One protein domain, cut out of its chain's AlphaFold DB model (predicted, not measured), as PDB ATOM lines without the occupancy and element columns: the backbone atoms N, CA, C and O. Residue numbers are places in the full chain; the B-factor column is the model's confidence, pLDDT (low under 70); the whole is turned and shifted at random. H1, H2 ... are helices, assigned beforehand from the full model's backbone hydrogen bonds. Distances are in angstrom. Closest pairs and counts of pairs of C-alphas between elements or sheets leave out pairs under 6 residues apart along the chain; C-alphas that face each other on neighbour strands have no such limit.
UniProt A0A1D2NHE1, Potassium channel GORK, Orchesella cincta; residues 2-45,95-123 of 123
ATOM      1  N   SER A   2     -32.996  22.883   6.036       78.19
ATOM      2  CA  SER A   2     -31.580  22.481   6.018       78.19
ATOM      3  C   SER A   2     -31.449  20.980   6.311       78.19
ATOM      4  O   SER A   2     -32.154  20.475   7.183       78.19
ATOM      5  N   PHE A   3     -30.524  20.277   5.644       82.75
ATOM      6  CA  PHE A   3     -30.235  18.849   5.863       82.75
ATOM      7  C   PHE A   3     -30.140  18.483   7.355       82.75
ATOM      8  O   PHE A   3     -30.756  17.520   7.816       82.75
ATOM      9  N   LYS A   4     -29.435  19.311   8.140       84.62
ATOM     10  CA  LYS A   4     -29.262  19.117   9.588       84.62
ATOM     11  C   LYS A   4     -30.594  19.147  10.340       84.62
ATOM     12  O   LYS A   4     -30.799  18.338  11.237       84.62
ATOM     13  N   GLN A   5     -31.505  20.049   9.972       87.12
ATOM     14  CA  GLN A   5     -32.823  20.156  10.608       87.12
ATOM     15  C   GLN A   5     -33.658  18.900  10.353       87.12
ATOM     16  O   GLN A   5     -34.224  18.347  11.294       87.12
ATOM     17  N   THR A   6     -33.679  18.413   9.107       86.75
ATOM     18  CA  THR A   6     -34.375  17.171   8.747       86.75
ATOM     19  C   THR A   6     -33.805  15.977   9.513       86.75
ATOM     20  O   THR A   6     -34.564  15.203  10.094       86.75
ATOM     21  N   TYR A   7     -32.477  15.864   9.590       90.44
ATOM     22  CA  TYR A   7     -31.816  14.781  10.315       90.44
ATOM     23  C   TYR A   7     -32.139  14.797  11.819       90.44
ATOM     24  O   TYR A   7     -32.587  13.790  12.364       90.44
ATOM     25  N   TYR A   8     -31.998  15.938  12.503       91.88
ATOM     26  CA  TYR A   8     -32.320  16.034  13.936       91.88
ATOM     27  C   TYR A   8     -33.814  15.839  14.232       91.88
ATOM     28  O   TYR A   8     -34.167  15.237  15.253       91.88
ATOM     29  N   GLY A   9     -34.691  16.301  13.337       92.88
ATOM     30  CA  GLY A   9     -36.126  16.032  13.412       92.88
ATOM     31  C   GLY A   9     -36.420  14.532  13.372       92.88
ATOM     32  O   GLY A   9     -37.140  14.019  14.230       92.88
ATOM     33  N   LEU A  10     -35.784  13.808  12.447       92.00
ATOM     34  CA  LEU A  10     -35.915  12.358  12.326       92.00
ATOM     35  C   LEU A  10     -35.402  11.618  13.570       92.00
ATOM     36  O   LEU A  10     -36.109  10.763  14.103       92.00
ATOM     37  N   LEU A  11     -34.227  11.984  14.097       93.56
ATOM     38  CA  LEU A  11     -33.697  11.385  15.332       93.56
ATOM     39  C   LEU A  11     -34.656  11.570  16.516       93.56
ATOM     40  O   LEU A  11     -34.860  10.657  17.318       93.56
ATOM     41  N   THR A  12     -35.276  12.746  16.617       95.56
ATOM     42  CA  THR A  12     -36.264  13.036  17.662       95.56
ATOM     43  C   THR A  12     -37.504  12.159  17.501       95.56
ATOM     44  O   THR A  12     -37.946  11.538  18.470       95.56
ATOM     45  N   PHE A  13     -38.023  12.038  16.277       95.12
ATOM     46  CA  PHE A  13     -39.166  11.185  15.954       95.12
ATOM     47  C   PHE A  13     -38.903   9.710  16.294       95.12
ATOM     48  O   PHE A  13     -39.693   9.078  16.999       95.12
ATOM     49  N   MET A  14     -37.756   9.173  15.875       95.88
ATOM     50  CA  MET A  14     -37.364   7.788  16.153       95.88
ATOM     51  C   MET A  14     -37.220   7.529  17.655       95.88
ATOM     52  O   MET A  14     -37.579   6.454  18.141       95.88
ATOM     53  N   LYS A  15     -36.726   8.523  18.411       95.75
ATOM     54  CA  LYS A  15     -36.571   8.429  19.869       95.75
ATOM     55  C   LYS A  15     -37.934   8.379  20.553       95.75
ATOM     56  O   LYS A  15     -38.160   7.515  21.395       95.75
ATOM     57  N   GLN A  16     -38.843   9.273  20.170       96.81
ATOM     58  CA  GLN A  16     -40.204   9.334  20.714       96.81
ATOM     59  C   GLN A  16     -40.996   8.055  20.427       96.81
ATOM     60  O   GLN A  16     -41.723   7.569  21.290       96.81
ATOM     61  N   ARG A  17     -40.822   7.483  19.232       96.44
ATOM     62  CA  ARG A  17     -41.491   6.247  18.807       96.44
ATOM     63  C   ARG A  17     -40.763   4.966  19.223       96.44
ATOM     64  O   ARG A  17     -41.248   3.888  18.902       96.44
ATOM     65  N   LYS A  18     -39.642   5.069  19.950       95.94
ATOM     66  CA  LYS A  18     -38.843   3.934  20.450       95.94
ATOM     67  C   LYS A  18     -38.478   2.934  19.347       95.94
ATOM     68  O   LYS A  18     -38.690   1.733  19.490       95.94
ATOM     69  N   PHE A  19     -37.939   3.437  18.238       95.81
ATOM     70  CA  PHE A  19     -37.514   2.577  17.134       95.81
ATOM     71  C   PHE A  19     -36.453   1.563  17.594       95.81
ATOM     72  O   PHE A  19     -35.597   1.899  18.420       95.81
ATOM     73  N   PRO A  20     -36.474   0.332  17.054       96.56
ATOM     74  CA  PRO A  20     -35.500  -0.683  17.417       96.56
ATOM     75  C   PRO A  20     -34.096  -0.265  16.960       96.56
ATOM     76  O   PRO A  20     -33.915   0.350  15.905       96.56
ATOM     77  N   LYS A  21     -33.080  -0.620  17.755       93.69
ATOM     78  CA  LYS A  21     -31.685  -0.214  17.524       93.69
ATOM     79  C   LYS A  21     -31.142  -0.572  16.125       93.69
ATOM     80  O   LYS A  21     -30.440   0.268  15.565       93.69
ATOM     81  N   PRO A  22     -31.474  -1.732  15.521       94.19
ATOM     82  CA  PRO A  22     -31.038  -2.049  14.160       94.19
ATOM     83  C   PRO A  22     -31.551  -1.051  13.114       94.19
ATOM     84  O   PRO A  22     -30.763  -0.524  12.334       94.19
ATOM     85  N   LEU A  23     -32.849  -0.720  13.146       92.69
ATOM     86  CA  LEU A  23     -33.433   0.286  12.252       92.69
ATOM     87  C   LEU A  23     -32.830   1.670  12.513       92.69
ATOM     88  O   LEU A  23     -32.585   2.426  11.578       92.69
ATOM     89  N   TRP A  24     -32.548   1.980  13.783       94.19
ATOM     90  CA  TRP A  24     -31.883   3.226  14.141       94.19
ATOM     91  C   TRP A  24     -30.535   3.385  13.446       94.19
ATOM     92  O   TRP A  24     -30.264   4.425  12.849       94.19
ATOM     93  N   ASN A  25     -29.697   2.354  13.529       93.88
ATOM     94  CA  ASN A  25     -28.361   2.384  12.950       93.88
ATOM     95  C   ASN A  25     -28.426   2.525  11.424       93.88
ATOM     96  O   ASN A  25     -27.793   3.432  10.898       93.88
ATOM     97  N   ARG A  26     -29.284   1.744  10.748       94.00
ATOM     98  CA  ARG A  26     -29.495   1.820   9.289       94.00
ATOM     99  C   ARG A  26     -29.838   3.234   8.818       94.00
ATOM    100  O   ARG A  26     -29.183   3.781   7.936       94.00
ATOM    101  N   VAL A  27     -30.815   3.871   9.470       92.44
ATOM    102  CA  VAL A  27     -31.206   5.255   9.158       92.44
ATOM    103  C   VAL A  27     -30.048   6.229   9.402       92.44
ATOM    104  O   VAL A  27     -29.767   7.079   8.562       92.44
ATOM    105  N   CYS A  28     -29.355   6.121  10.538       92.25
ATOM    106  CA  CYS A  28     -28.205   6.978  10.822       92.25
ATOM    107  C   CYS A  28     -27.085   6.815   9.788       92.25
ATOM    108  O   CYS A  28     -26.488   7.814   9.391       92.25
ATOM    109  N   ASP A  29     -26.793   5.590   9.364       93.12
ATOM    110  CA  ASP A  29     -25.710   5.307   8.428       93.12
ATOM    111  C   ASP A  29     -26.041   5.822   7.022       93.12
ATOM    112  O   ASP A  29     -25.179   6.439   6.398       93.12
ATOM    113  N   TYR A  30     -27.306   5.735   6.595       90.81
ATOM    114  CA  TYR A  30     -27.797   6.413   5.389       90.81
ATOM    115  C   TYR A  30     -27.535   7.926   5.421       90.81
ATOM    116  O   TYR A  30     -26.882   8.464   4.526       90.81
ATOM    117  N   TYR A  31     -27.974   8.631   6.468       89.56
ATOM    118  CA  TYR A  31     -27.785  10.085   6.538       89.56
ATOM    119  C   TYR A  31     -26.311  10.490   6.684       89.56
ATOM    120  O   TYR A  31     -25.898  11.496   6.110       89.56
ATOM    121  N   LYS A  32     -25.489   9.727   7.416       89.75
ATOM    122  CA  LYS A  32     -24.040   9.986   7.490       89.75
ATOM    123  C   LYS A  32     -23.386   9.866   6.118       89.75
ATOM    124  O   LYS A  32     -22.620  10.751   5.746       89.75
ATOM    125  N   LEU A  33     -23.697   8.798   5.383       89.44
ATOM    126  CA  LEU A  33     -23.168   8.564   4.045       89.44
ATOM    127  C   LEU A  33     -23.584   9.692   3.096       89.44
ATOM    128  O   LEU A  33     -22.748  10.280   2.416       89.44
ATOM    129  N   GLN A  34     -24.852  10.091   3.153       87.69
ATOM    130  CA  GLN A  34     -25.380  11.193   2.359       87.69
ATOM    131  C   GLN A  34     -24.679  12.533   2.630       87.69
ATOM    132  O   GLN A  34     -24.409  13.306   1.705       87.69
ATOM    133  N   TRP A  35     -24.385  12.819   3.901       87.62
ATOM    134  CA  TRP A  35     -23.649  14.016   4.296       87.62
ATOM    135  C   TRP A  35     -22.194  13.966   3.830       87.62
ATOM    136  O   TRP A  35     -21.693  14.951   3.300       87.62
ATOM    137  N   HIS A  36     -21.524  12.828   4.014       86.69
ATOM    138  CA  HIS A  36     -20.111  12.681   3.684       86.69
ATOM    139  C   HIS A  36     -19.849  12.737   2.177       86.69
ATOM    140  O   HIS A  36     -18.882  13.361   1.755       86.69
ATOM    141  N   SER A  37     -20.709  12.113   1.371       81.12
ATOM    142  CA  SER A  37     -20.491  12.026  -0.071       81.12
ATOM    143  C   SER A  37     -20.937  13.281  -0.826       81.12
ATOM    144  O   SER A  37     -20.303  13.642  -1.810       81.12
ATOM    145  N   HIS A  38     -22.030  13.936  -0.407       76.25
ATOM    146  CA  HIS A  38     -22.654  15.005  -1.205       76.25
ATOM    147  C   HIS A  38     -23.238  16.153  -0.374       76.25
ATOM    148  O   HIS A  38     -24.092  16.891  -0.867       76.25
ATOM    149  N   GLU A  39     -22.859  16.284   0.899       81.12
ATOM    150  CA  GLU A  39     -23.358  17.335   1.804       81.12
ATOM    151  C   GLU A  39     -24.899  17.391   1.899       81.12
ATOM    152  O   GLU A  39     -25.495  18.423   2.206       81.12
ATOM    153  N   GLY A  40     -25.579  16.269   1.628       71.00
ATOM    154  CA  GLY A  40     -27.042  16.210   1.618       71.00
ATOM    155  C   GLY A  40     -27.727  16.647   0.318       71.00
ATOM    156  O   GLY A  40     -28.953  16.616   0.268       71.00
ATOM    157  N   THR A  41     -26.983  17.024  -0.725       70.31
ATOM    158  CA  THR A  41     -27.548  17.571  -1.979       70.31
ATOM    159  C   THR A  41     -28.183  16.523  -2.892       70.31
ATOM    160  O   THR A  41     -29.088  16.851  -3.651       70.31
ATOM    161  N   LEU A  42     -27.761  15.260  -2.791       67.19
ATOM    162  CA  LEU A  42     -28.293  14.154  -3.594       67.19
ATOM    163  C   LEU A  42     -29.418  13.370  -2.909       67.19
ATOM    164  O   LEU A  42     -29.623  12.201  -3.231       67.19
ATOM    165  N   ILE A  43     -30.078  13.920  -1.879       68.56
ATOM    166  CA  ILE A  43     -31.231  13.201  -1.315       68.56
ATOM    167  C   ILE A  43     -32.269  13.152  -2.435       68.56
ATOM    168  O   ILE A  43     -32.601  14.223  -2.943       68.56
ATOM    169  N   PRO A  44     -32.778  11.970  -2.825       63.31
ATOM    170  CA  PRO A  44     -33.801  11.876  -3.853       63.31
ATOM    171  C   PRO A  44     -35.041  12.641  -3.383       63.31
ATOM    172  O   PRO A  44     -35.807  12.171  -2.544       63.31
ATOM    173  N   THR A  45     -35.200  13.860  -3.881       64.25
ATOM    174  CA  THR A  45     -36.375  14.701  -3.680       64.25
ATOM    175  C   THR A  45     -37.098  14.842  -5.005       64.25
ATOM    176  O   THR A  45     -36.480  14.781  -6.066       64.25
ATOM    177  N   ILE A  95     -27.789   6.855  -3.144       86.88
ATOM    178  CA  ILE A  95     -26.649   6.342  -2.391       86.88
ATOM    179  C   ILE A  95     -27.198   5.402  -1.340       86.88
ATOM    180  O   ILE A  95     -28.069   5.772  -0.551       86.88
ATOM    181  N   ILE A  96     -26.697   4.177  -1.357       88.75
ATOM    182  CA  ILE A  96     -27.201   3.092  -0.528       88.75
ATOM    183  C   ILE A  96     -26.054   2.612   0.365       88.75
ATOM    184  O   ILE A  96     -24.977   2.303  -0.152       88.75
ATOM    185  N   PRO A  97     -26.237   2.585   1.698       90.88
ATOM    186  CA  PRO A  97     -25.251   2.027   2.611       90.88
ATOM    187  C   PRO A  97     -24.961   0.543   2.338       90.88
ATOM    188  O   PRO A  97     -25.853  -0.187   1.902       90.88
ATOM    189  N   PRO A  98     -23.747   0.061   2.651       91.44
ATOM    190  CA  PRO A  98     -23.430  -1.362   2.568       91.44
ATOM    191  C   PRO A  98     -24.383  -2.222   3.412       91.44
ATOM    192  O   PRO A  98     -24.710  -1.865   4.542       91.44
ATOM    193  N   GLY A  99     -24.779  -3.379   2.876       89.88
ATOM    194  CA  GLY A  99     -25.655  -4.340   3.560       89.88
ATOM    195  C   GLY A  99     -27.155  -4.040   3.460       89.88
ATOM    196  O   GLY A  99     -27.959  -4.774   4.031       89.88
ATOM    197  N   GLU A 100     -27.544  -2.987   2.742       91.44
ATOM    198  CA  GLU A 100     -28.944  -2.717   2.418       91.44
ATOM    199  C   GLU A 100     -29.419  -3.560   1.228       91.44
ATOM    200  O   GLU A 100     -28.681  -3.791   0.267       91.44
ATOM    201  N   VAL A 101     -30.675  -4.002   1.290       90.31
ATOM    202  CA  VAL A 101     -31.321  -4.744   0.202       90.31
ATOM    203  C   VAL A 101     -32.007  -3.747  -0.721       90.31
ATOM    204  O   VAL A 101     -32.843  -2.964  -0.276       90.31
ATOM    205  N   LEU A 102     -31.640  -3.780  -2.002       89.06
ATOM    206  CA  LEU A 102     -32.222  -2.910  -3.024       89.06
ATOM    207  C   LEU A 102     -33.606  -3.372  -3.472       89.06
ATOM    208  O   LEU A 102     -34.504  -2.548  -3.594       89.06
ATOM    209  N   LEU A 103     -33.743  -4.671  -3.735       90.75
ATOM    210  CA  LEU A 103     -34.937  -5.291  -4.298       90.75
ATOM    211  C   LEU A 103     -35.180  -6.627  -3.605       90.75
ATOM    212  O   LEU A 103     -34.240  -7.405  -3.419       90.75
ATOM    213  N   TYR A 104     -36.432  -6.902  -3.252       90.75
ATOM    214  CA  TYR A 104     -36.833  -8.183  -2.682       90.75
ATOM    215  C   TYR A 104     -37.420  -9.118  -3.752       90.75
ATOM    216  O   TYR A 104     -38.086  -8.665  -4.688       90.75
ATOM    217  N   PRO A 105     -37.228 -10.446  -3.623       89.50
ATOM    218  CA  PRO A 105     -37.849 -11.409  -4.525       89.50
ATOM    219  C   PRO A 105     -39.374 -11.256  -4.567       89.50
ATOM    220  O   PRO A 105     -40.036 -11.223  -3.530       89.50
ATOM    221  N   GLY A 106     -39.931 -11.200  -5.777       88.94
ATOM    222  CA  GLY A 106     -41.371 -11.043  -6.000       88.94
ATOM    223  C   GLY A 106     -41.866  -9.595  -6.033       88.94
ATOM    224  O   GLY A 106     -43.049  -9.383  -6.299       88.94
ATOM    225  N   GLU A 107     -40.998  -8.601  -5.816       89.69
ATOM    226  CA  GLU A 107     -41.356  -7.201  -6.042       89.69
ATOM    227  C   GLU A 107     -41.497  -6.904  -7.538       89.69
ATOM    228  O   GLU A 107     -40.680  -7.303  -8.370       89.69
ATOM    229  N   LEU A 108     -42.567  -6.187  -7.885       88.44
ATOM    230  CA  LEU A 108     -42.828  -5.758  -9.251       88.44
ATOM    231  C   LEU A 108     -42.104  -4.430  -9.479       88.44
ATOM    232  O   LEU A 108     -42.572  -3.373  -9.060       88.44
ATOM    233  N   VAL A 109     -40.937  -4.507 -10.113       85.12
ATOM    234  CA  VAL A 109     -40.042  -3.365 -10.320       85.12
ATOM    235  C   VAL A 109     -40.218  -2.827 -11.736       85.12
ATOM    236  O   VAL A 109     -40.081  -3.567 -12.709       85.12
ATOM    237  N   GLN A 110     -40.526  -1.535 -11.851       86.12
ATOM    238  CA  GLN A 110     -40.584  -0.811 -13.132       86.12
ATOM    239  C   GLN A 110     -39.368   0.104 -13.344       86.12
ATOM    240  O   GLN A 110     -39.244   0.733 -14.394       86.12
ATOM    241  N   ASP A 111     -38.473   0.158 -12.359       85.69
ATOM    242  CA  ASP A 111     -37.280   0.991 -12.374       85.69
ATOM    243  C   ASP A 111     -36.068   0.234 -12.936       85.69
ATOM    244  O   ASP A 111     -35.857  -0.952 -12.669       85.69
ATOM    245  N   LEU A 112     -35.235   0.948 -13.694       85.50
ATOM    246  CA  LEU A 112     -33.923   0.478 -14.136       85.50
ATOM    247  C   LEU A 112     -32.842   1.099 -13.250       85.50
ATOM    248  O   LEU A 112     -32.674   2.319 -13.230       85.50
ATOM    249  N   TYR A 113     -32.064   0.255 -12.575       87.69
ATOM    250  CA  TYR A 113     -30.933   0.693 -11.761       87.69
ATOM    251  C   TYR A 113     -29.616   0.542 -12.512       87.69
ATOM    252  O   TYR A 113     -29.360  -0.463 -13.174       87.69
ATOM    253  N   ILE A 114     -28.754   1.545 -12.369       86.38
ATOM    254  CA  ILE A 114     -27.400   1.556 -12.917       86.38
ATOM    255  C   ILE A 114     -26.437   1.794 -11.761       86.38
ATOM    256  O   ILE A 114     -26.513   2.815 -11.079       86.38
ATOM    257  N   ILE A 115     -25.519   0.851 -11.553       88.94
ATOM    258  CA  ILE A 115     -24.483   0.964 -10.527       88.94
ATOM    259  C   ILE A 115     -23.360   1.839 -11.086       88.94
ATOM    260  O   ILE A 115     -22.598   1.411 -11.952       88.94
ATOM    261  N   SER A 116     -23.274   3.085 -10.615       85.12
ATOM    262  CA  SER A 116     -22.200   4.009 -10.999       85.12
ATOM    263  C   SER A 116     -20.908   3.791 -10.210       85.12
ATOM    264  O   SER A 116     -19.825   4.041 -10.733       85.12
ATOM    265  N   GLU A 117     -21.027   3.369  -8.950       87.06
ATOM    266  CA  GLU A 117     -19.925   3.126  -8.017       87.06
ATOM    267  C   GLU A 117     -20.348   2.071  -6.985       87.06
ATOM    268  O   GLU A 117     -21.511   2.028  -6.582       87.06
ATOM    269  N   GLY A 118     -19.406   1.228  -6.558       91.19
ATOM    270  CA  GLY A 118     -19.667   0.112  -5.650       91.19
ATOM    271  C   GLY A 118     -20.038  -1.181  -6.378       91.19
ATOM    272  O   GLY A 118     -19.782  -1.343  -7.570       91.19
ATOM    273  N   HIS A 119     -20.596  -2.131  -5.633       92.31
ATOM    274  CA  HIS A 119     -21.047  -3.420  -6.150       92.31
ATOM    275  C   HIS A 119     -22.301  -3.873  -5.403       92.31
ATOM    276  O   HIS A 119     -22.521  -3.500  -4.251       92.31
ATOM    277  N   CYS A 120     -23.105  -4.690  -6.074       92.75
ATOM    278  CA  CYS A 120     -24.266  -5.352  -5.499       92.75
ATOM    279  C   CYS A 120     -24.155  -6.853  -5.759       92.75
ATOM    280  O   CYS A 120     -23.570  -7.272  -6.758       92.75
ATOM    281  N   GLU A 121     -24.734  -7.642  -4.865       93.81
ATOM    282  CA  GLU A 121     -24.850  -9.088  -5.006       93.81
ATOM    283  C   GLU A 121     -26.309  -9.453  -5.277       93.81
ATOM    284  O   GLU A 121     -27.226  -8.837  -4.731       93.81
ATOM    285  N   VAL A 122     -26.511 -10.449  -6.137       92.06
ATOM    286  CA  VAL A 122     -27.815 -11.067  -6.376       92.06
ATOM    287  C   VAL A 122     -27.745 -12.465  -5.772       92.06
ATOM    288  O   VAL A 122     -26.880 -13.248  -6.164       92.06
ATOM    289  N   SER A 123     -28.626 -12.741  -4.810       82.88
ATOM    290  CA  SER A 123     -28.703 -14.006  -4.062       82.88
ATOM    291  C   SER A 123     -30.088 -14.627  -4.150       82.88
ATOM    292  O   SER A 123     -31.058 -13.864  -4.365       82.88
TER     293      SER A 123
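AT A GLANCE: This is residues 2 to 45 and 95 to 123 of the 123 residues of the protein "Potassium channel GORK" of Orchesella cincta (UniProt A0A1D2NHE1). Two helices, H1 and then H2, stand side by side and run opposite ways, and a long open loop, residues 95 to 123, lies on the side of H2 away from H1. Residues 106 to 112 of this loop stick out. The printed part has 73 residues, with 32 in the two helices, under half, and no named strand; the class is all helix. It is loose, with a radius of gyration of the C-alphas of 14.3 A and spans of 35 by 27 by 21 A.

IN THESE COORDINATES: H1, residues 3 to 16, begins at C-alpha 3 (-30.235, 18.849, 5.863) and is 20.3 A long. H2, residues 21 to 38, is 25.8 A long and ends at C-alpha 38 (-22.654, 15.005, -1.205).

HOW THE PARTS SIT: A tight link of 4 residues joins H1 to H2. They are close but not clearly touching; their closest C-alphas, of Tyr 7 and Tyr 31, are 7.3 A apart. Their shallow tilt is 2 degrees, opposite ways. Every O i to N i+4 pair in H1 and H2 is within hydrogen-bond range.

THE WHOLE: The C-alphas farthest apart, of Ser 2 and Ser 123, are 38.0 A apart. Residues 46 to 94 are cut out; C-alphas 45 and 95 are 12.9 A apart. Residues 42 to 45 have pLDDT under 70.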